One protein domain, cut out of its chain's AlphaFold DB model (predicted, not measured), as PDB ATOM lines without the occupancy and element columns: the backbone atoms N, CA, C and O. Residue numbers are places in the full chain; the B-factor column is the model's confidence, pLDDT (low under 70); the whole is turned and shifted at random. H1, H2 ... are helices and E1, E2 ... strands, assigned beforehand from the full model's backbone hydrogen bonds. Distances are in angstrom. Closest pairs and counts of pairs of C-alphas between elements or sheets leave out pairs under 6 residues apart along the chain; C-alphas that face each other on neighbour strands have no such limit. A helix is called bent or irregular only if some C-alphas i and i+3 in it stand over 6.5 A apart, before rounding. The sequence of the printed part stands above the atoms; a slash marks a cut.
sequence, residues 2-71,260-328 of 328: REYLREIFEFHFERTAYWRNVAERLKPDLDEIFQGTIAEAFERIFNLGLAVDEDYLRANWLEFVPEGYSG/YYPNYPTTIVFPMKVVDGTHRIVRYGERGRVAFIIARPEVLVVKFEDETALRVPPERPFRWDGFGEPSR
ATOM      1  N   ARG A   2      -3.452  26.886  23.701       82.88
ATOM      2  CA  ARG A   2      -2.345  27.827  23.836       82.88
ATOM      3  C   ARG A   2      -1.527  27.947  22.553       82.88
ATOM      4  O   ARG A   2      -1.261  29.062  22.145       82.88
ATOM      5  N   GLU A   3      -1.198  26.817  21.926       91.25
ATOM      6  CA  GLU A   3      -0.558  26.811  20.604       91.25
ATOM      7  C   GLU A   3      -1.386  27.591  19.590       91.25
ATOM      8  O   GLU A   3      -0.856  28.514  19.006       91.25
ATOM      9  N   TYR A   4      -2.697  27.338  19.496       94.62
ATOM     10  CA  TYR A   4      -3.582  28.123  18.629       94.62
ATOM     11  C   TYR A   4      -3.477  29.639  18.872       94.62
ATOM     12  O   TYR A   4      -3.247  30.385  17.933       94.62
ATOM     13  N   LEU A   5      -3.601  30.123  20.117       95.88
ATOM     14  CA  LEU A   5      -3.455  31.561  20.379       95.88
ATOM     15  C   LEU A   5      -2.054  32.063  20.020       95.88
ATOM     16  O   LEU A   5      -1.938  33.107  19.389       95.88
ATOM     17  N   ARG A   6      -1.006  31.321  20.388       96.88
ATOM     18  CA  ARG A   6       0.381  31.666  20.062       96.88
ATOM     19  C   ARG A   6       0.576  31.793  18.554       96.88
ATOM     20  O   ARG A   6       1.088  32.812  18.116       96.88
ATOM     21  N   GLU A   7       0.103  30.821  17.781       97.06
ATOM     22  CA  GLU A   7       0.153  30.801  16.316       97.06
ATOM     23  C   GLU A   7      -0.609  31.978  15.698       97.06
ATOM     24  O   GLU A   7      -0.119  32.597  14.758       97.06
ATOM     25  N   ILE A   8      -1.785  32.330  16.231       97.62
ATOM     26  CA  ILE A   8      -2.538  33.501  15.765       97.62
ATOM     27  C   ILE A   8      -1.758  34.792  16.047       97.62
ATOM     28  O   ILE A   8      -1.624  35.629  15.156       97.62
ATOM     29  N   PHE A   9      -1.218  34.968  17.255       98.25
ATOM     30  CA  PHE A   9      -0.410  36.148  17.578       98.25
ATOM     31  C   PHE A   9       0.851  36.233  16.711       98.25
ATOM     32  O   PHE A   9       1.122  37.293  16.156       98.25
ATOM     33  N   GLU A  10       1.568  35.121  16.540       97.88
ATOM     34  CA  GLU A  10       2.744  35.003  15.668       97.88
ATOM     35  C   GLU A  10       2.400  35.405  14.228       97.88
ATOM     36  O   GLU A  10       3.008  36.319  13.672       97.88
ATOM     37  N   PHE A  11       1.334  34.829  13.666       97.62
ATOM     38  CA  PHE A  11       0.850  35.172  12.332       97.62
ATOM     39  C   PHE A  11       0.527  36.667  12.189       97.62
ATOM     40  O   PHE A  11       0.954  37.308  11.227       97.62
ATOM     41  N   HIS A  12      -0.206  37.259  13.136       98.44
ATOM     42  CA  HIS A  12      -0.603  38.666  13.046       98.44
ATOM     43  C   HIS A  12       0.557  39.640  13.280       98.44
ATOM     44  O   HIS A  12       0.605  40.674  12.610       98.44
ATOM     45  N   PHE A  13       1.502  39.313  14.163       98.25
ATOM     46  CA  PHE A  13       2.720  40.103  14.372       98.25
ATOM     47  C   PHE A  13       3.614  40.146  13.132       98.25
ATOM     48  O   PHE A  13       4.387  41.086  13.001       98.25
ATOM     49  N   GLU A  14       3.472  39.202  12.201       97.56
ATOM     50  CA  GLU A  14       4.185  39.211  10.919       97.56
ATOM     51  C   GLU A  14       3.362  39.770   9.753       97.56
ATOM     52  O   GLU A  14       3.917  40.345   8.814       97.56
ATOM     53  N   ARG A  15       2.042  39.553   9.755       98.00
ATOM     54  CA  ARG A  15       1.206  39.726   8.555       98.00
ATOM     55  C   ARG A  15       0.218  40.872   8.631       98.00
ATOM     56  O   ARG A  15      -0.294  41.271   7.593       98.00
ATOM     57  N   THR A  16      -0.067  41.426   9.802       98.44
ATOM     58  CA  THR A  16      -1.079  42.481   9.940       98.44
ATOM     59  C   THR A  16      -0.427  43.812  10.261       98.44
ATOM     60  O   THR A  16       0.341  43.907  11.211       98.44
ATOM     61  N   ALA A  17      -0.738  44.852   9.481       98.19
ATOM     62  CA  ALA A  17      -0.069  46.150   9.566       98.19
ATOM     63  C   ALA A  17      -0.083  46.741  10.986       98.19
ATOM     64  O   ALA A  17       0.976  47.093  11.505       98.19
ATOM     65  N   TYR A  18      -1.249  46.766  11.638       98.38
ATOM     66  CA  TYR A  18      -1.368  47.237  13.020       98.38
ATOM     67  C   TYR A  18      -0.469  46.439  13.977       98.38
ATOM     68  O   TYR A  18       0.314  46.995  14.747       98.38
ATOM     69  N   TRP A  19      -0.560  45.113  13.901       98.50
ATOM     70  CA  TRP A  19       0.110  44.201  14.819       98.50
ATOM     71  C   TRP A  19       1.624  44.122  14.607       98.50
ATOM     72  O   TRP A  19       2.345  44.028  15.597       98.50
ATOM     73  N   ARG A  20       2.117  44.272  13.370       98.19
ATOM     74  CA  ARG A  20       3.546  44.478  13.074       98.19
ATOM     75  C   ARG A  20       4.089  45.705  13.799       98.19
ATOM     76  O   ARG A  20       5.066  45.598  14.532       98.19
ATOM     77  N   ASN A  21       3.413  46.849  13.666       97.56
ATOM     78  CA  ASN A  21       3.831  48.096  14.316       97.56
ATOM     79  C   ASN A  21       3.852  47.953  15.849       97.56
ATOM     80  O   ASN A  21       4.757  48.444  16.527       97.56
ATOM     81  N   VAL A  22       2.855  47.260  16.410       97.44
ATOM     82  CA  VAL A  22       2.802  46.955  17.846       97.44
ATOM     83  C   VAL A  22       3.951  46.032  18.260       97.44
ATOM     84  O   VAL A  22       4.597  46.305  19.274       97.44
ATOM     85  N   ALA A  23       4.242  44.986  17.484       97.12
ATOM     86  CA  ALA A  23       5.320  44.040  17.756       97.12
ATOM     87  C   ALA A  23       6.705  44.701  17.680       97.12
ATOM     88  O   ALA A  23       7.534  44.475  18.559       97.12
ATOM     89  N   GLU A  24       6.947  45.585  16.710       96.88
ATOM     90  CA  GLU A  24       8.196  46.352  16.608       96.88
ATOM     91  C   GLU A  24       8.409  47.277  17.814       96.88
ATOM     92  O   GLU A  24       9.526  47.396  18.331       96.88
ATOM     93  N   ARG A  25       7.328  47.914  18.283       96.62
ATOM     94  CA  ARG A  25       7.357  48.847  19.416       96.62
ATOM     95  C   ARG A  25       7.542  48.139  20.755       96.62
ATOM     96  O   ARG A  25       8.337  48.597  21.571       96.62
ATOM     97  N   LEU A  26       6.769  47.083  21.004       96.00
ATOM     98  CA  LEU A  26       6.712  46.418  22.310       96.00
ATOM     99  C   LEU A  26       7.684  45.243  22.432       96.00
ATOM    100  O   LEU A  26       8.026  44.874  23.550       96.00
ATOM    101  N   LYS A  27       8.128  44.674  21.304       96.00
ATOM    102  CA  LYS A  27       8.988  43.482  21.226       96.00
ATOM    103  C   LYS A  27       8.505  42.346  22.145       96.00
ATOM    104  O   LYS A  27       9.269  41.896  22.997       96.00
ATOM    105  N   PRO A  28       7.233  41.920  22.016       95.25
ATOM    106  CA  PRO A  28       6.649  40.912  22.894       95.25
ATOM    107  C   PRO A  28       7.357  39.561  22.740       95.25
ATOM    108  O   PRO A  28       7.531  39.075  21.624       95.25
ATOM    109  N   ASP A  29       7.703  38.928  23.861       96.19
ATOM    110  CA  ASP A  29       8.164  37.538  23.888       96.19
ATOM    111  C   ASP A  29       6.945  36.605  23.948       96.19
ATOM    112  O   ASP A  29       6.282  36.474  24.980       96.19
ATOM    113  N   LEU A  30       6.618  35.971  22.818       95.56
ATOM    114  CA  LEU A  30       5.485  35.049  22.734       95.56
ATOM    115  C   LEU A  30       5.669  33.813  23.624       95.56
ATOM    116  O   LEU A  30       4.682  33.299  24.160       95.56
ATOM    117  N   ASP A  31       6.899  33.342  23.813       94.75
ATOM    118  CA  ASP A  31       7.156  32.174  24.646       94.75
ATOM    119  C   ASP A  31       6.944  32.524  26.124       94.75
ATOM    120  O   ASP A  31       6.355  31.728  26.857       94.75
ATOM    121  N   GLU A  32       7.313  33.732  26.557       95.50
ATOM    122  CA  GLU A  32       6.974  34.239  27.893       95.50
ATOM    123  C   GLU A  32       5.462  34.457  28.055       95.50
ATOM    124  O   GLU A  32       4.862  33.980  29.025       95.50
ATOM    125  N   ILE A  33       4.808  35.133  27.102       96.25
ATOM    126  CA  ILE A  33       3.368  35.432  27.164       96.25
ATOM    127  C   ILE A  33       2.563  34.153  27.361       96.25
ATOM    128  O   ILE A  33       1.699  34.088  28.237       96.25
ATOM    129  N   PHE A  34       2.867  33.119  26.583       96.06
ATOM    130  CA  PHE A  34       2.079  31.898  26.560       96.06
ATOM    131  C   PHE A  34       2.551  30.833  27.572       96.06
ATOM    132  O   PHE A  34       1.985  29.743  27.630       96.06
ATOM    133  N   GLN A  35       3.510  31.098  28.462       93.31
ATOM    134  CA  GLN A  35       3.814  30.167  29.563       93.31
ATOM    135  C   GLN A  35       2.635  29.996  30.549       93.31
ATOM    136  O   GLN A  35       1.894  30.934  30.822       93.31
ATOM    137  N   GLY A  36       2.478  28.809  31.145       93.44
ATOM    138  CA  GLY A  36       1.459  28.564  32.181       93.44
ATOM    139  C   GLY A  36       0.051  28.265  31.647       93.44
ATOM    140  O   GLY A  36      -0.123  27.490  30.703       93.44
ATOM    141  N   THR A  37      -0.966  28.805  32.303       94.81
ATOM    142  CA  THR A  37      -2.389  28.648  31.990       94.81
ATOM    143  C   THR A  37      -2.876  29.744  31.043       94.81
ATOM    144  O   THR A  37      -2.225  30.761  30.828       94.81
ATOM    145  N   ILE A  38      -4.068  29.561  30.479       94.69
ATOM    146  CA  ILE A  38      -4.654  30.549  29.564       94.69
ATOM    147  C   ILE A  38      -5.124  31.805  30.289       94.69
ATOM    148  O   ILE A  38      -5.037  32.885  29.721       94.69
ATOM    149  N   ALA A  39      -5.534  31.683  31.551       95.75
ATOM    150  CA  ALA A  39      -5.802  32.835  32.402       95.75
ATOM    151  C   ALA A  39      -4.530  33.680  32.607       95.75
ATOM    152  O   ALA A  39      -4.569  34.895  32.442       95.75
ATOM    153  N   GLU A  40      -3.391  33.037  32.886       96.62
ATOM    154  CA  GLU A  40      -2.103  33.730  33.037       96.62
ATOM    155  C   GLU A  40      -1.646  34.379  31.726       96.62
ATOM    156  O   GLU A  40      -1.239  35.539  31.733       96.62
ATOM    157  N   ALA A  41      -1.770  33.677  30.594       97.12
ATOM    158  CA  ALA A  41      -1.449  34.242  29.284       97.12
ATOM    159  C   ALA A  41      -2.335  35.452  28.950       97.12
ATOM    160  O   ALA A  41      -1.842  36.477  28.482       97.12
ATOM    161  N   PHE A  42      -3.634  35.368  29.245       97.69
ATOM    162  CA  PHE A  42      -4.576  36.467  29.064       97.69
ATOM    163  C   PHE A  42      -4.170  37.687  29.903       97.69
ATOM    164  O   PHE A  42      -4.056  38.785  29.367       97.69
ATOM    165  N   GLU A  43      -3.862  37.510  31.192       98.06
ATOM    166  CA  GLU A  43      -3.356  38.605  32.029       98.06
ATOM    167  C   GLU A  43      -2.068  39.219  31.468       98.06
ATOM    168  O   GLU A  43      -1.959  40.445  31.419       98.06
ATOM    169  N   ARG A  44      -1.102  38.410  31.012       97.88
ATOM    170  CA  ARG A  44       0.146  38.924  30.416       97.88
ATOM    171  C   ARG A  44      -0.116  39.750  29.160       97.88
ATOM    172  O   ARG A  44       0.433  40.841  29.047       97.88
ATOM    173  N   ILE A  45      -0.994  39.288  28.269       97.94
ATOM    174  CA  ILE A  45      -1.376  40.015  27.047       97.94
ATOM    175  C   ILE A  45      -1.883  41.424  27.382       97.94
ATOM    176  O   ILE A  45      -1.424  42.406  26.798       97.94
ATOM    177  N   PHE A  46      -2.791  41.543  28.354       98.00
ATOM    178  CA  PHE A  46      -3.328  42.844  28.756       98.00
ATOM    179  C   PHE A  46      -2.298  43.713  29.490       98.00
ATOM    180  O   PHE A  46      -2.230  44.915  29.236       98.00
ATOM    181  N   ASN A  47      -1.464  43.126  30.351       97.75
ATOM    182  CA  ASN A  47      -0.427  43.863  31.083       97.75
ATOM    183  C   ASN A  47       0.737  44.340  30.196       97.75
ATOM    184  O   ASN A  47       1.394  45.315  30.547       97.75
ATOM    185  N   LEU A  48       0.962  43.717  29.038       96.75
ATOM    186  CA  LEU A  48       1.915  44.198  28.030       96.75
ATOM    187  C   LEU A  48       1.404  45.406  27.232       96.75
ATOM    188  O   LEU A  48       2.151  45.967  26.433       96.75
ATOM    189  N   GLY A  49       0.145  45.812  27.421       95.00
ATOM    190  CA  GLY A  49      -0.441  46.931  26.686       95.00
ATOM    191  C   GLY A  49      -0.813  46.582  25.244       95.00
ATOM    192  O   GLY A  49      -0.790  47.455  24.380       95.00
ATOM    193  N   LEU A  50      -1.162  45.316  24.974       96.94
ATOM    194  CA  LEU A  50      -1.638  44.872  23.656       96.94
ATOM    195  C   LEU A  50      -3.109  45.226  23.391       96.94
ATOM    196  O   LEU A  50      -3.598  44.992  22.290       96.94
ATOM    197  N   ALA A  51      -3.822  45.775  24.379       97.12
ATOM    198  CA  ALA A  51      -5.204  46.201  24.208       97.12
ATOM    199  C   ALA A  51      -5.313  47.357  23.198       97.12
ATOM    200  O   ALA A  51      -4.630  48.374  23.304       97.12
ATOM    201  N   VAL A  52      -6.213  47.188  22.235       96.75
ATOM    202  CA  VAL A  52      -6.525  48.133  21.169       96.75
ATOM    203  C   VAL A  52      -7.621  49.083  21.638       96.75
ATOM    204  O   VAL A  52      -8.618  48.661  22.227       96.75
ATOM    205  N   ASP A  53      -7.440  50.367  21.346       94.31
ATOM    206  CA  ASP A  53      -8.467  51.382  21.545       94.31
ATOM    207  C   ASP A  53      -9.603  51.240  20.509       94.31
ATOM    208  O   ASP A  53      -9.360  51.044  19.316       94.31
ATOM    209  N   GLU A  54     -10.857  51.336  20.958       91.00
ATOM    210  CA  GLU A  54     -12.028  51.157  20.089       91.00
ATOM    211  C   GLU A  54     -12.135  52.252  19.020       91.00
ATOM    212  O   GLU A  54     -12.579  51.966  17.904       91.00
ATOM    213  N   ASP A  55     -11.751  53.493  19.328       92.56
ATOM    214  CA  ASP A  55     -11.805  54.593  18.362       92.56
ATOM    215  C   ASP A  55     -10.752  54.390  17.276       92.56
ATOM    216  O   ASP A  55     -11.049  54.564  16.091       92.56
ATOM    217  N   TYR A  56      -9.565  53.910  17.655       95.12
ATOM    218  CA  TYR A  56      -8.544  53.512  16.691       95.12
ATOM    219  C   TYR A  56      -9.026  52.376  15.784       95.12
ATOM    220  O   TYR A  56      -8.919  52.486  14.561       95.12
ATOM    221  N   LEU A  57      -9.567  51.296  16.359       94.56
ATOM    222  CA  LEU A  57     -10.066  50.145  15.598       94.56
ATOM    223  C   LEU A  57     -11.143  50.565  14.588       94.56
ATOM    224  O   LEU A  57     -11.145  50.115  13.444       94.56
ATOM    225  N   ARG A  58     -12.032  51.475  14.992       92.50
ATOM    226  CA  ARG A  58     -13.098  52.016  14.141       92.50
ATOM    227  C   ARG A  58     -12.618  52.952  13.051       92.50
ATOM    228  O   ARG A  58     -13.272  53.008  12.021       92.50
ATOM    229  N   ALA A  59     -11.551  53.706  13.277       94.81
ATOM    230  CA  ALA A  59     -11.002  54.600  12.266       94.81
ATOM    231  C   ALA A  59     -10.094  53.856  11.270       94.81
ATOM    232  O   ALA A  59      -9.977  54.273  10.121       94.81
ATOM    233  N   ASN A  60      -9.484  52.745  11.699       96.69
ATOM    234  CA  ASN A  60      -8.391  52.083  10.982       96.69
ATOM    235  C   ASN A  60      -8.631  50.578  10.767       96.69
ATOM    236  O   ASN A  60      -7.682  49.799  10.748       96.69
ATOM    237  N   TRP A  61      -9.883  50.134  10.595       95.56
ATOM    238  CA  TRP A  61     -10.226  48.701  10.496       95.56
ATOM    239  C   TRP A  61      -9.443  47.948   9.405       95.56
ATOM    240  O   TRP A  61      -9.177  46.757   9.547       95.56
ATOM    241  N   LEU A  62      -9.040  48.632   8.327       96.44
ATOM    242  CA  LEU A  62      -8.234  48.043   7.253       96.44
ATOM    243  C   LEU A  62      -6.830  47.624   7.716       96.44
ATOM    244  O   LEU A  62      -6.280  46.672   7.169       96.44
ATOM    245  N   GLU A  63      -6.267  48.268   8.741       97.69
ATOM    246  CA  GLU A  63      -4.953  47.904   9.291       97.69
ATOM    247  C   GLU A  63      -4.958  46.557  10.026       97.69
ATOM    248  O   GLU A  63      -3.892  46.002  10.299       97.69
ATOM    249  N   PHE A  64      -6.147  46.029  10.330       97.69
ATOM    250  CA  PHE A  64      -6.352  44.743  10.995       97.69
ATOM    251  C   PHE A  64      -6.526  43.582  10.007       97.69
ATOM    252  O   PHE A  64      -6.707  42.441  10.433       97.69
ATOM    253  N   VAL A  65      -6.457  43.844   8.697       97.19
ATOM    254  CA  VAL A  65      -6.515  42.809   7.660       97.19
ATOM    255  C   VAL A  65      -5.105  42.244   7.417       97.19
ATOM    256  O   VAL A  65      -4.189  43.006   7.108       97.19
ATOM    257  N   PRO A  66      -4.888  40.925   7.559       97.38
ATOM    258  CA  PRO A  66      -3.591  40.303   7.303       97.38
ATOM    259  C   PRO A  66      -3.227  40.253   5.812       97.38
ATOM    260  O   PRO A  66      -4.018  39.835   4.963       97.38
ATOM    261  N   GLU A  67      -1.984  40.611   5.502       96.50
ATOM    262  CA  GLU A  67      -1.372  40.479   4.182       96.50
ATOM    263  C   GLU A  67      -1.215  39.006   3.788       96.50
ATOM    264  O   GLU A  67      -0.721  38.176   4.554       96.50
ATOM    265  N   GLY A  68      -1.597  38.680   2.552       90.94
ATOM    266  CA  GLY A  68      -1.479  37.319   2.020       90.94
ATOM    267  C   GLY A  68      -2.493  36.323   2.589       90.94
ATOM    268  O   GLY A  68      -2.368  35.125   2.336       90.94
ATOM    269  N   TYR A  69      -3.508  36.784   3.327       94.69
ATOM    270  CA  TYR A  69      -4.603  35.925   3.766       94.69
ATOM    271  C   TYR A  69      -5.450  35.453   2.580       94.69
ATOM    272  O   TYR A  69      -5.994  36.256   1.827       94.69
ATOM    273  N   SER A  70      -5.572  34.135   2.419       92.69
ATOM    274  CA  SER A  70      -6.250  33.496   1.281       92.69
ATOM    275  C   SER A  70      -7.724  33.161   1.528       92.69
ATOM    276  O   SER A  70      -8.374  32.558   0.672       92.69
ATOM    277  N   GLY A  71      -8.252  33.497   2.707       93.62
ATOM    278  CA  GLY A  71      -9.656  33.270   3.027       93.62
ATOM    279  C   GLY A  71     -10.604  34.222   2.295       93.62
ATOM    280  O   GLY A  71     -10.211  35.104   1.531       93.62
ATOM    281  N   TYR A 260     -23.190  34.072  29.851       96.81
ATOM    282  CA  TYR A 260     -22.821  33.985  28.443       96.81
ATOM    283  C   TYR A 260     -21.469  33.302  28.289       96.81
ATOM    284  O   TYR A 260     -20.514  33.620  29.004       96.81
ATOM    285  N   TYR A 261     -21.380  32.384  27.332       97.81
ATOM    286  CA  TYR A 261     -20.166  31.612  27.083       97.81
ATOM    287  C   TYR A 261     -19.594  31.942  25.711       97.81
ATOM    288  O   TYR A 261     -20.323  31.865  24.728       97.81
ATOM    289  N   PRO A 262     -18.302  32.289  25.598       97.00
ATOM    290  CA  PRO A 262     -17.721  32.659  24.316       97.00
ATOM    291  C   PRO A 262     -17.588  31.471  23.355       97.00
ATOM    292  O   PRO A 262     -17.487  30.320  23.789       97.00
ATOM    293  N   ASN A 263     -17.521  31.748  22.048       95.69
ATOM    294  CA  ASN A 263     -17.209  30.768  21.002       95.69
ATOM    295  C   ASN A 263     -15.709  30.439  20.975       95.69
ATOM    296  O   ASN A 263     -14.926  30.803  20.091       95.69
ATOM    297  N   TYR A 264     -15.303  29.732  22.012       93.06
ATOM    298  CA  TYR A 264     -13.957  29.241  22.200       93.06
ATOM    299  C   TYR A 264     -13.540  28.255  21.079       93.06
ATOM    300  O   TYR A 264     -14.356  27.427  20.672       93.06
ATOM    301  N   PRO A 265     -12.273  28.255  20.608       93.69
ATOM    302  CA  PRO A 265     -11.133  29.045  21.091       93.69
ATOM    303  C   PRO A 265     -10.960  30.400  20.385       93.69
ATOM    304  O   PRO A 265      -9.983  31.094  20.647       93.69
ATOM    305  N   THR A 266     -11.864  30.770  19.474       95.88
ATOM    306  CA  THR A 266     -11.726  31.983  18.646       95.88
ATOM    307  C   THR A 266     -12.026  33.277  19.390       95.88
ATOM    308  O   THR A 266     -11.518  34.327  19.006       95.88
ATOM    309  N   THR A 267     -12.801  33.196  20.472       97.31
ATOM    310  CA  THR A 267     -13.055  34.316  21.378       97.31
ATOM    311  C   THR A 267     -12.840  33.864  22.810       97.31
ATOM    312  O   THR A 267     -13.279  32.783  23.209       97.31
ATOM    313  N   ILE A 268     -12.166  34.701  23.592       97.50
ATOM    314  CA  ILE A 268     -11.912  34.488  25.016       97.50
ATOM    315  C   ILE A 268     -12.333  35.753  25.739       97.50
ATOM    316  O   ILE A 268     -11.918  36.838  25.343       97.50
ATOM    317  N   VAL A 269     -13.135  35.615  26.789       97.94
ATOM    318  CA  VAL A 269     -13.669  36.745  27.554       97.94
ATOM    319  C   VAL A 269     -13.384  36.514  29.028       97.94
ATOM    320  O   VAL A 269     -13.714  35.457  29.561       97.94
ATOM    321  N   PHE A 270     -12.813  37.514  29.691       98.25
ATOM    322  CA  PHE A 270     -12.655  37.532  31.138       98.25
ATOM    323  C   PHE A 270     -12.967  38.922  31.689       98.25
ATOM    324  O   PHE A 270     -12.455  39.919  31.179       98.25
ATOM    325  N   PRO A 271     -13.742  39.026  32.777       98.38
ATOM    326  CA  PRO A 271     -13.807  40.262  33.536       98.38
ATOM    327  C   PRO A 271     -12.496  40.481  34.301       98.38
ATOM    328  O   PRO A 271     -11.992  39.577  34.978       98.38
ATOM    329  N   MET A 272     -11.945  41.688  34.218       98.38
ATOM    330  CA  MET A 272     -10.681  42.057  34.852       98.38
ATOM    331  C   MET A 272     -10.824  43.291  35.742       98.38
ATOM    332  O   MET A 272     -11.675  44.155  35.525       98.38
ATOM    333  N   LYS A 273      -9.940  43.410  36.729       97.75
ATOM    334  CA  LYS A 273      -9.763  44.609  37.555       97.75
ATOM    335  C   LYS A 273      -8.285  44.970  37.644       97.75
ATOM    336  O   LYS A 273      -7.425  44.139  37.365       97.75
ATOM    337  N   VAL A 274      -7.991  46.199  38.048       97.12
ATOM    338  CA  VAL A 274      -6.617  46.612  38.352       97.12
ATOM    339  C   VAL A 274      -6.333  46.311  39.823       97.12
ATOM    340  O   VAL A 274      -7.062  46.769  40.700       97.12
ATOM    341  N   VAL A 275      -5.285  45.535  40.086       96.00
ATOM    342  CA  VAL A 275      -4.751  45.240  41.422       96.00
ATOM    343  C   VAL A 275      -3.270  45.591  41.406       96.00
ATOM    344  O   VAL A 275      -2.528  45.075  40.569       96.00
ATOM    345  N   ASP A 276      -2.858  46.502  42.285       94.75
ATOM    346  CA  ASP A 276      -1.468  46.964  42.405       94.75
ATOM    347  C   ASP A 276      -0.859  47.414  41.064       94.75
ATOM    348  O   ASP A 276       0.275  47.092  40.721       94.75
ATOM    349  N   GLY A 277      -1.654  48.127  40.258       94.25
ATOM    350  CA  GLY A 277      -1.247  48.615  38.936       94.25
ATOM    351  C   GLY A 277      -1.245  47.563  37.822       94.25
ATOM    352  O   GLY A 277      -0.922  47.898  36.689       94.25
ATOM    353  N   THR A 278      -1.638  46.317  38.107       96.56
ATOM    354  CA  THR A 278      -1.685  45.218  37.127       96.56
ATOM    355  C   THR A 278      -3.114  44.758  36.860       96.56
ATOM    356  O   THR A 278      -3.934  44.655  37.773       96.56
ATOM    357  N   HIS A 279      -3.433  44.461  35.605       97.88
ATOM    358  CA  HIS A 279      -4.693  43.840  35.226       97.88
ATOM    359  C   HIS A 279      -4.717  42.379  35.679       97.88
ATOM    360  O   HIS A 279      -3.854  41.586  35.298       97.88
ATOM    361  N   ARG A 280      -5.729  42.027  36.472       98.31
ATOM    362  CA  ARG A 280      -5.979  40.675  36.976       98.31
ATOM    363  C   ARG A 280      -7.394  40.241  36.652       98.31
ATOM    364  O   ARG A 280      -8.331  41.030  36.793       98.31
ATOM    365  N   ILE A 281      -7.549  38.987  36.253       98.44
ATOM    366  CA  ILE A 281      -8.859  38.365  36.105       98.44
ATOM    367  C   ILE A 281      -9.493  38.290  37.498       98.44
ATOM    368  O   ILE A 281      -8.858  37.896  38.480       98.44
ATOM    369  N   VAL A 282     -10.754  38.697  37.598       98.44
ATOM    370  CA  VAL A 282     -11.478  38.686  38.874       98.44
ATOM    371  C   VAL A 282     -11.790  37.254  39.329       98.44
ATOM    372  O   VAL A 282     -11.693  36.294  38.556       98.44
ATOM    373  N   ARG A 283     -12.150  37.067  40.601       98.06
ATOM    374  CA  ARG A 283     -12.587  35.747  41.094       98.06
ATOM    375  C   ARG A 283     -13.971  35.394  40.541       98.06
ATOM    376  O   ARG A 283     -14.705  36.266  40.089       98.06
ATOM    377  N   TYR A 284     -14.356  34.119  40.592       97.75
ATOM    378  CA  TYR A 284     -15.735  33.737  40.266       97.75
ATOM    379  C   TYR A 284     -16.739  34.479  41.153       97.75
ATOM    380  O   TYR A 284     -16.528  34.599  42.360       97.75
ATOM    381  N   GLY A 285     -17.811  34.984  40.539       96.50
ATOM    382  CA  GLY A 285     -18.822  35.815  41.195       96.50
ATOM    383  C   GLY A 285     -18.385  37.258  41.474       96.50
ATOM    384  O   GLY A 285     -19.184  38.048  41.964       96.50
ATOM    385  N   GLU A 286     -17.143  37.632  41.161       97.81
ATOM    386  CA  GLU A 286     -16.681  39.014  41.261       97.81
ATOM    387  C   GLU A 286     -16.899  39.752  39.934       97.81
ATOM    388  O   GLU A 286     -16.830  39.158  38.854       97.81
ATOM    389  N   ARG A 287     -17.171  41.059  40.022       97.62
ATOM    390  CA  ARG A 287     -17.377  41.947  38.876       97.62
ATOM    391  C   ARG A 287     -16.066  42.598  38.441       97.62
ATOM    392  O   ARG A 287     -15.320  43.112  39.271       97.62
ATOM    393  N   GLY A 288     -15.823  42.633  37.137       98.06
ATOM    394  CA  GLY A 288     -14.702  43.346  36.522       98.06
ATOM    395  C   GLY A 288     -15.105  43.987  35.198       98.06
ATOM    396  O   GLY A 288     -16.186  43.708  34.678       98.06
ATOM    397  N   ARG A 289     -14.235  44.834  34.644       97.75
ATOM    398  CA  ARG A 289     -14.376  45.355  33.280       97.75
ATOM    399  C   ARG A 289     -14.209  44.201  32.297       97.75
ATOM    400  O   ARG A 289     -13.257  43.433  32.422       97.75
ATOM    401  N   VAL A 290     -15.132  44.065  31.354       97.50
ATOM    402  CA  VAL A 290     -15.091  43.002  30.350       97.50
ATOM    403  C   VAL A 290     -13.875  43.218  29.459       97.50
ATOM    404  O   VAL A 290     -13.710  44.275  28.853       97.50
ATOM    405  N   ALA A 291     -13.020  42.208  29.397       98.19
ATOM    406  CA  ALA A 291     -11.878  42.145  28.512       98.19
ATOM    407  C   ALA A 291     -12.049  40.932  27.604       98.19
ATOM    408  O   ALA A 291     -12.500  39.876  28.059       98.19
ATOM    409  N   PHE A 292     -11.679  41.051  26.334       97.69
ATOM    410  CA  PHE A 292     -11.701  39.913  25.431       97.69
ATOM    411  C   PHE A 292     -10.564  39.913  24.419       97.69
ATOM    412  O   PHE A 292      -9.961  40.941  24.103       97.69
ATOM    413  N   ILE A 293     -10.314  38.720  23.893       98.38
ATOM    414  CA  ILE A 293      -9.428  38.463  22.767       98.38
ATOM    415  C   ILE A 293     -10.252  37.763  21.695       98.38
ATOM    416  O   ILE A 293     -10.848  36.718  21.958       98.38
ATOM    417  N   ILE A 294     -10.260  38.331  20.496       98.19
ATOM    418  CA  ILE A 294     -10.747  37.700  19.274       98.19
ATOM    419  C   ILE A 294      -9.502  37.249  18.527       98.19
ATOM    420  O   ILE A 294      -8.727  38.088  18.080       98.19
ATOM    421  N   ALA A 295      -9.291  35.942  18.443       97.50
ATOM    422  CA  ALA A 295      -8.115  35.324  17.853       97.50
ATOM    423  C   ALA A 295      -8.555  34.421  16.699       97.50
ATOM    424  O   ALA A 295      -8.943  33.268  16.909       97.50
ATOM    425  N   ARG A 296      -8.522  34.957  15.480       97.06
ATOM    426  CA  ARG A 296      -8.914  34.272  14.244       97.06
ATOM    427  C   ARG A 296      -7.851  34.506  13.170       97.06
ATOM    428  O   ARG A 296      -7.244  35.565  13.179       97.06
ATOM    429  N   PRO A 297      -7.644  33.588  12.214       96.12
ATOM    430  CA  PRO A 297      -6.652  33.778  11.152       96.12
ATOM    431  C   PRO A 297      -6.835  35.058  10.321       96.12
ATOM    432  O   PRO A 297      -5.871  35.605   9.802       96.12
ATOM    433  N   GLU A 298      -8.069  35.527  10.147       96.88
ATOM    434  CA  GLU A 298      -8.364  36.777   9.451       96.88
ATOM    435  C   GLU A 298      -8.266  38.006  10.352       96.88
ATOM    436  O   GLU A 298      -8.158  39.105   9.824       96.88
ATOM    437  N   VAL A 299      -8.341  37.869  11.679       97.06
ATOM    438  CA  VAL A 299      -8.384  39.018  12.588       97.06
ATOM    439  C   VAL A 299      -7.934  38.668  14.003       97.06
ATOM    440  O   VAL A 299      -8.425  37.730  14.633       97.06
ATOM    441  N   LEU A 300      -7.075  39.529  14.539       98.25
ATOM    442  CA  LEU A 300      -6.713  39.560  15.947       98.25
ATOM    443  C   LEU A 300      -7.138  40.899  16.546       98.25
ATOM    444  O   LEU A 300      -6.783  41.954  16.023       98.25
ATOM    445  N   VAL A 301      -7.888  40.860  17.646       98.25
ATOM    446  CA  VAL A 301      -8.251  42.035  18.450       98.25
ATOM    447  C   VAL A 301      -8.144  41.672  19.926       98.25
ATOM    448  O   VAL A 301      -8.728  40.689  20.369       98.25
ATOM    449  N   VAL A 302      -7.429  42.492  20.691       98.31
ATOM    450  CA  VAL A 302      -7.353  42.434  22.157       98.31
ATOM    451  C   VAL A 302      -7.982  43.720  22.668       98.31
ATOM    452  O   VAL A 302      -7.572  44.787  22.222       98.31
ATOM    453  N   LYS A 303      -8.982  43.670  23.549       96.62
ATOM    454  CA  LYS A 303      -9.731  44.884  23.910       96.62
ATOM    455  C   LYS A 303     -10.397  44.798  25.285       96.62
ATOM    456  O   LYS A 303     -10.761  43.717  25.743       96.62
ATOM    457  N   PHE A 304     -10.591  45.963  25.908       96.75
ATOM    458  CA  PHE A 304     -11.579  46.170  26.969       96.75
ATOM    459  C   PHE A 304     -12.869  46.783  26.415       96.75
ATOM    460  O   PHE A 304     -12.816  47.732  25.635       96.75
ATOM    461  N   GLU A 305     -14.019  46.305  26.872       92.38
ATOM    462  CA  GLU A 305     -15.304  46.967  26.643       92.38
ATOM    463  C   GLU A 305     -15.624  47.982  27.735       92.38
ATOM    464  O   GLU A 305     -15.078  47.946  28.840       92.38
ATOM    465  N   ASP A 306     -16.577  48.859  27.441       89.19
ATOM    466  CA  ASP A 306     -17.151  49.798  28.414       89.19
ATOM    467  C   ASP A 306     -18.219  49.140  29.304       89.19
ATOM    468  O   ASP A 306     -18.999  49.813  29.967       89.19
ATOM    469  N   GLU A 307     -18.258  47.808  29.320       92.12
ATOM    470  CA  GLU A 307     -19.150  47.001  30.144       92.12
ATOM    471  C   GLU A 307     -18.382  46.350  31.297       92.12
ATOM    472  O   GLU A 307     -17.195  46.024  31.201       92.12
ATOM    473  N   THR A 308     -19.088  46.107  32.397       96.44
ATOM    474  CA  THR A 308     -18.632  45.236  33.481       96.44
ATOM    475  C   THR A 308     -19.483  43.978  33.538       96.44
ATOM    476  O   THR A 308     -20.678  44.026  33.254       96.44
ATOM    477  N   ALA A 309     -18.897  42.859  33.951       96.50
ATOM    478  CA  ALA A 309     -19.602  41.590  34.105       96.50
ATOM    479  C   ALA A 309     -19.041  40.784  35.282       96.50
ATOM    480  O   ALA A 309     -17.915  41.015  35.730       96.50
ATOM    481  N   LEU A 310     -19.836  39.839  35.775       96.94
ATOM    482  CA  LEU A 310     -19.420  38.815  36.727       96.94
ATOM    483  C   LEU A 310     -18.608  37.740  36.007       96.94
ATOM    484  O   LEU A 310     -18.950  37.365  34.887       96.94
ATOM    485  N   ARG A 311     -17.568  37.197  36.644       98.00
ATOM    486  CA  ARG A 311     -16.898  35.995  36.125       98.00
ATOM    487  C   ARG A 311     -17.694  34.752  36.508       98.00
ATOM    488  O   ARG A 311     -17.944  34.524  37.694       98.00
ATOM    489  N   VAL A 312     -18.034  33.931  35.522       97.00
ATOM    490  CA  VAL A 312     -18.865  32.734  35.692       97.00
ATOM    491  C   VAL A 312     -18.007  31.482  35.465       97.00
ATOM    492  O   VAL A 312     -17.211  31.462  34.525       97.00
ATOM    493  N   PRO A 313     -18.111  30.446  36.321       96.56
ATOM    494  CA  PRO A 313     -17.381  29.195  36.119       96.56
ATOM    495  C   PRO A 313     -17.882  28.433  34.881       96.56
ATOM    496  O   PRO A 313     -18.967  28.724  34.390       96.56
ATOM    497  N   PRO A 314     -17.139  27.429  34.389       96.38
ATOM    498  CA  PRO A 314     -17.624  26.558  33.325       96.38
ATOM    499  C   PRO A 314     -18.962  25.885  33.668       96.38
ATOM    500  O   PRO A 314     -19.141  25.377  34.776       96.38
ATOM    501  N   GLU A 315     -19.862  25.812  32.688       94.75
ATOM    502  CA  GLU A 315     -21.146  25.112  32.769       94.75
ATOM    503  C   GLU A 315     -21.339  24.276  31.507       94.75
ATOM    504  O   GLU A 315     -21.145  24.776  30.399       94.75
ATOM    505  N   ARG A 316     -21.756  23.013  31.657       93.75
ATOM    506  CA  ARG A 316     -21.977  22.109  30.520       93.75
ATOM    507  C   ARG A 316     -22.933  22.759  29.495       93.75
ATOM    508  O   ARG A 316     -23.964  23.282  29.911       93.75
ATOM    509  N   PRO A 317     -22.633  22.698  28.180       95.50
ATOM    510  CA  PRO A 317     -21.536  21.964  27.516       95.50
ATOM    511  C   PRO A 317     -20.160  22.634  27.562       95.50
ATOM    512  O   PRO A 317     -19.162  22.026  27.161       95.50
ATOM    513  N   PHE A 318     -20.085  23.869  28.031       97.12
ATOM    514  CA  PHE A 318     -18.883  24.679  27.993       97.12
ATOM    515  C   PHE A 318     -17.887  24.242  29.068       97.12
ATOM    516  O   PHE A 318     -18.205  24.066  30.243       97.12
ATOM    517  N   ARG A 319     -16.637  24.050  28.644       96.00
ATOM    518  CA  ARG A 319     -15.523  23.643  29.520       96.00
ATOM    519  C   ARG A 319     -14.621  24.815  29.903       96.00
ATOM    520  O   ARG A 319     -13.524  24.607  30.412       96.00
ATOM    521  N   TRP A 320     -15.063  26.027  29.600       96.06
ATOM    522  CA  TRP A 320     -14.361  27.282  29.818       96.06
ATOM    523  C   TRP A 320     -15.290  28.266  30.520       96.06
ATOM    524  O   TRP A 320     -16.507  28.085  30.530       96.06
ATOM    525  N   ASP A 321     -14.692  29.288  31.116       97.12
ATOM    526  CA  ASP A 321     -15.397  30.309  31.879       97.12
ATOM    527  C   ASP A 321     -16.346  31.121  30.991       97.12
ATOM    528  O   ASP A 321     -16.071  31.392  29.818       97.12
ATOM    529  N   GLY A 322     -17.453  31.541  31.591       96.94
ATOM    530  CA  GLY A 322     -18.362  32.520  31.020       96.94
ATOM    531  C   GLY A 322     -18.234  33.879  31.704       96.94
ATOM    532  O   GLY A 322     -17.444  34.091  32.634       96.94
ATOM    533  N   PHE A 323     -19.090  34.800  31.288       96.69
ATOM    534  CA  PHE A 323     -19.329  36.054  31.990       96.69
ATOM    535  C   PHE A 323     -20.830  36.274  32.149       96.69
ATOM    536  O   PHE A 323     -21.618  35.824  31.322       96.69
ATOM    537  N   GLY A 324     -21.241  36.943  33.221       94.50
ATOM    538  CA  GLY A 324     -22.655  37.103  33.539       94.50
ATOM    539  C   GLY A 324     -23.039  38.516  33.930       94.50
ATOM    540  O   GLY A 324     -22.190  39.307  34.342       94.50
ATOM    541  N   GLU A 325     -24.326  38.823  33.801       92.25
ATOM    542  CA  GLU A 325     -24.908  40.122  34.176       92.25
ATOM    543  C   GLU A 325     -24.119  41.333  33.621       92.25
ATOM    544  O   GLU A 325     -23.635  42.172  34.406       92.25
ATOM    545  N   PRO A 326     -23.916  41.416  32.285       91.75
ATOM    546  CA  PRO A 326     -23.219  42.540  31.673       91.75
ATOM    547  C   PRO A 326     -23.988  43.848  31.912       91.75
ATOM    548  O   PRO A 326     -25.197  43.919  31.699       91.75
ATOM    549  N   SER A 327     -23.278  44.893  32.341       90.31
ATOM    550  CA  SER A 327     -23.835  46.229  32.597       90.31
ATOM    551  C   SER A 327     -22.903  47.314  32.073       90.31
ATOM    552  O   SER A 327     -21.689  47.217  32.266       90.31
ATOM    553  N   ARG A 328     -23.488  48.346  31.457       82.25
ATOM    554  CA  ARG A 328     -22.819  49.606  31.086       82.25
ATOM    555  C   ARG A 328     -22.918  50.635  32.195       82.25
ATOM    556  O   ARG A 328     -23.898  50.537  32.970       82.25
TER     557      ARG A 328
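AT A GLANCE: This is residues 2 to 71 and 260 to 328 of the 328 residues of an uncharacterized protein of Thermococcus sp. (strain CGMCC 1.5172 / 4557) (UniProt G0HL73). A strongly twisted antiparallel sheet, folded so that E2 and E1 face E4 and E5 across the hinge strand E3, has H1 and H4 packed on one face. H3 sits between these two helices on their side away from the sheet, H2 makes a corner with H1, H6 meets H2 near the beginning of E4, and H5 only grazes the sheet. The 139 printed residues hold six named helices, H1 to H6, followed after a cut by five named strands, E1 to E5, in the sheet order E2, E1, E3, E4, E5. The class is mixed, helices and strands, and the whole is compact, with a radius of gyration of the C-alphas of 14.9 A and spans of 42 by 33 by 30 A.

IN THESE COORDINATES: The strands are E1, residues 267 to 275, 24.3 A long; E2, residues 278 to 281; E3, residues 287 to 296, 27.2 A; E4, residues 299 to 312, 26.1 A; and E5, residues 322 to 327, 14.8 A, ending at C-alpha 327 (-23.835, 46.229, 32.597). The helices are H1, residues 2 to 15, 19.7 A long from C-alpha 2 (-2.345, 27.827, 23.836); H2, residues 17 to 26, 14.4 A; H3, residues 30 to 33; H4, residues 38 to 47, 14.1 A; H5, residues 54 to 59; and H6, residues 61 to 64.

HOW THE PARTS SIT: In this folded sheet, bent back on itself into two leaves, the closest C-alphas of E1 and E5, Phe 270 and Phe 323, are 6.9 A apart. E3, E4 and E5 form a meander, each the antiparallel neighbour of the one before, and E4 bends by 104 degrees at residue 309. Within hydrogen-bond range are N 273 and O 280 of the hairpin E1 and E2, 2.9 A; N 270 and O 291 of E1 and E3, 2.9 A; N 294 and O 301 of the hairpin E3 and E4, 2.8 A; and N 310 and O 324 of the hairpin E4 and E5, 2.8 A. H1 is on the sheet over E3 and E4, at a height over the sheet of 8.8 A. H4 is on the same face; its closest C-alpha pair with E2 is Asn 47 and His 279, 5.9 A. H3 only just touches H1 and H4, with 3 pairs of C-alphas within 8 A each; the closest are Arg 6 and Leu 30, 6.7 A, and Ile 33 and Ala 41, 5.4 A. H1 and H2 touch only at the corner, closest at C-alphas Phe 13 and Arg 20, 4.6 A. H2 touches H6, closest at C-alphas Ala 17 and Glu 63, 5.2 A. H5 grazes the sheet with residues 54 to 57. Each O i to N i+4 pair is within hydrogen-bond range in H1, H2, H4 and H5; H3 and H6 are too short for one.

THE WHOLE: The C-alphas farthest apart, Ser 70 and Asp 276, are 43.5 A apart. Residues 72 to 259 are not printed, and C-alphas 71 and 260 are 28.6 A apart across the cut. Of the links printed whole, none is long. Mean pLDDT of the printed part is 96.1, and no printed residue is under 70.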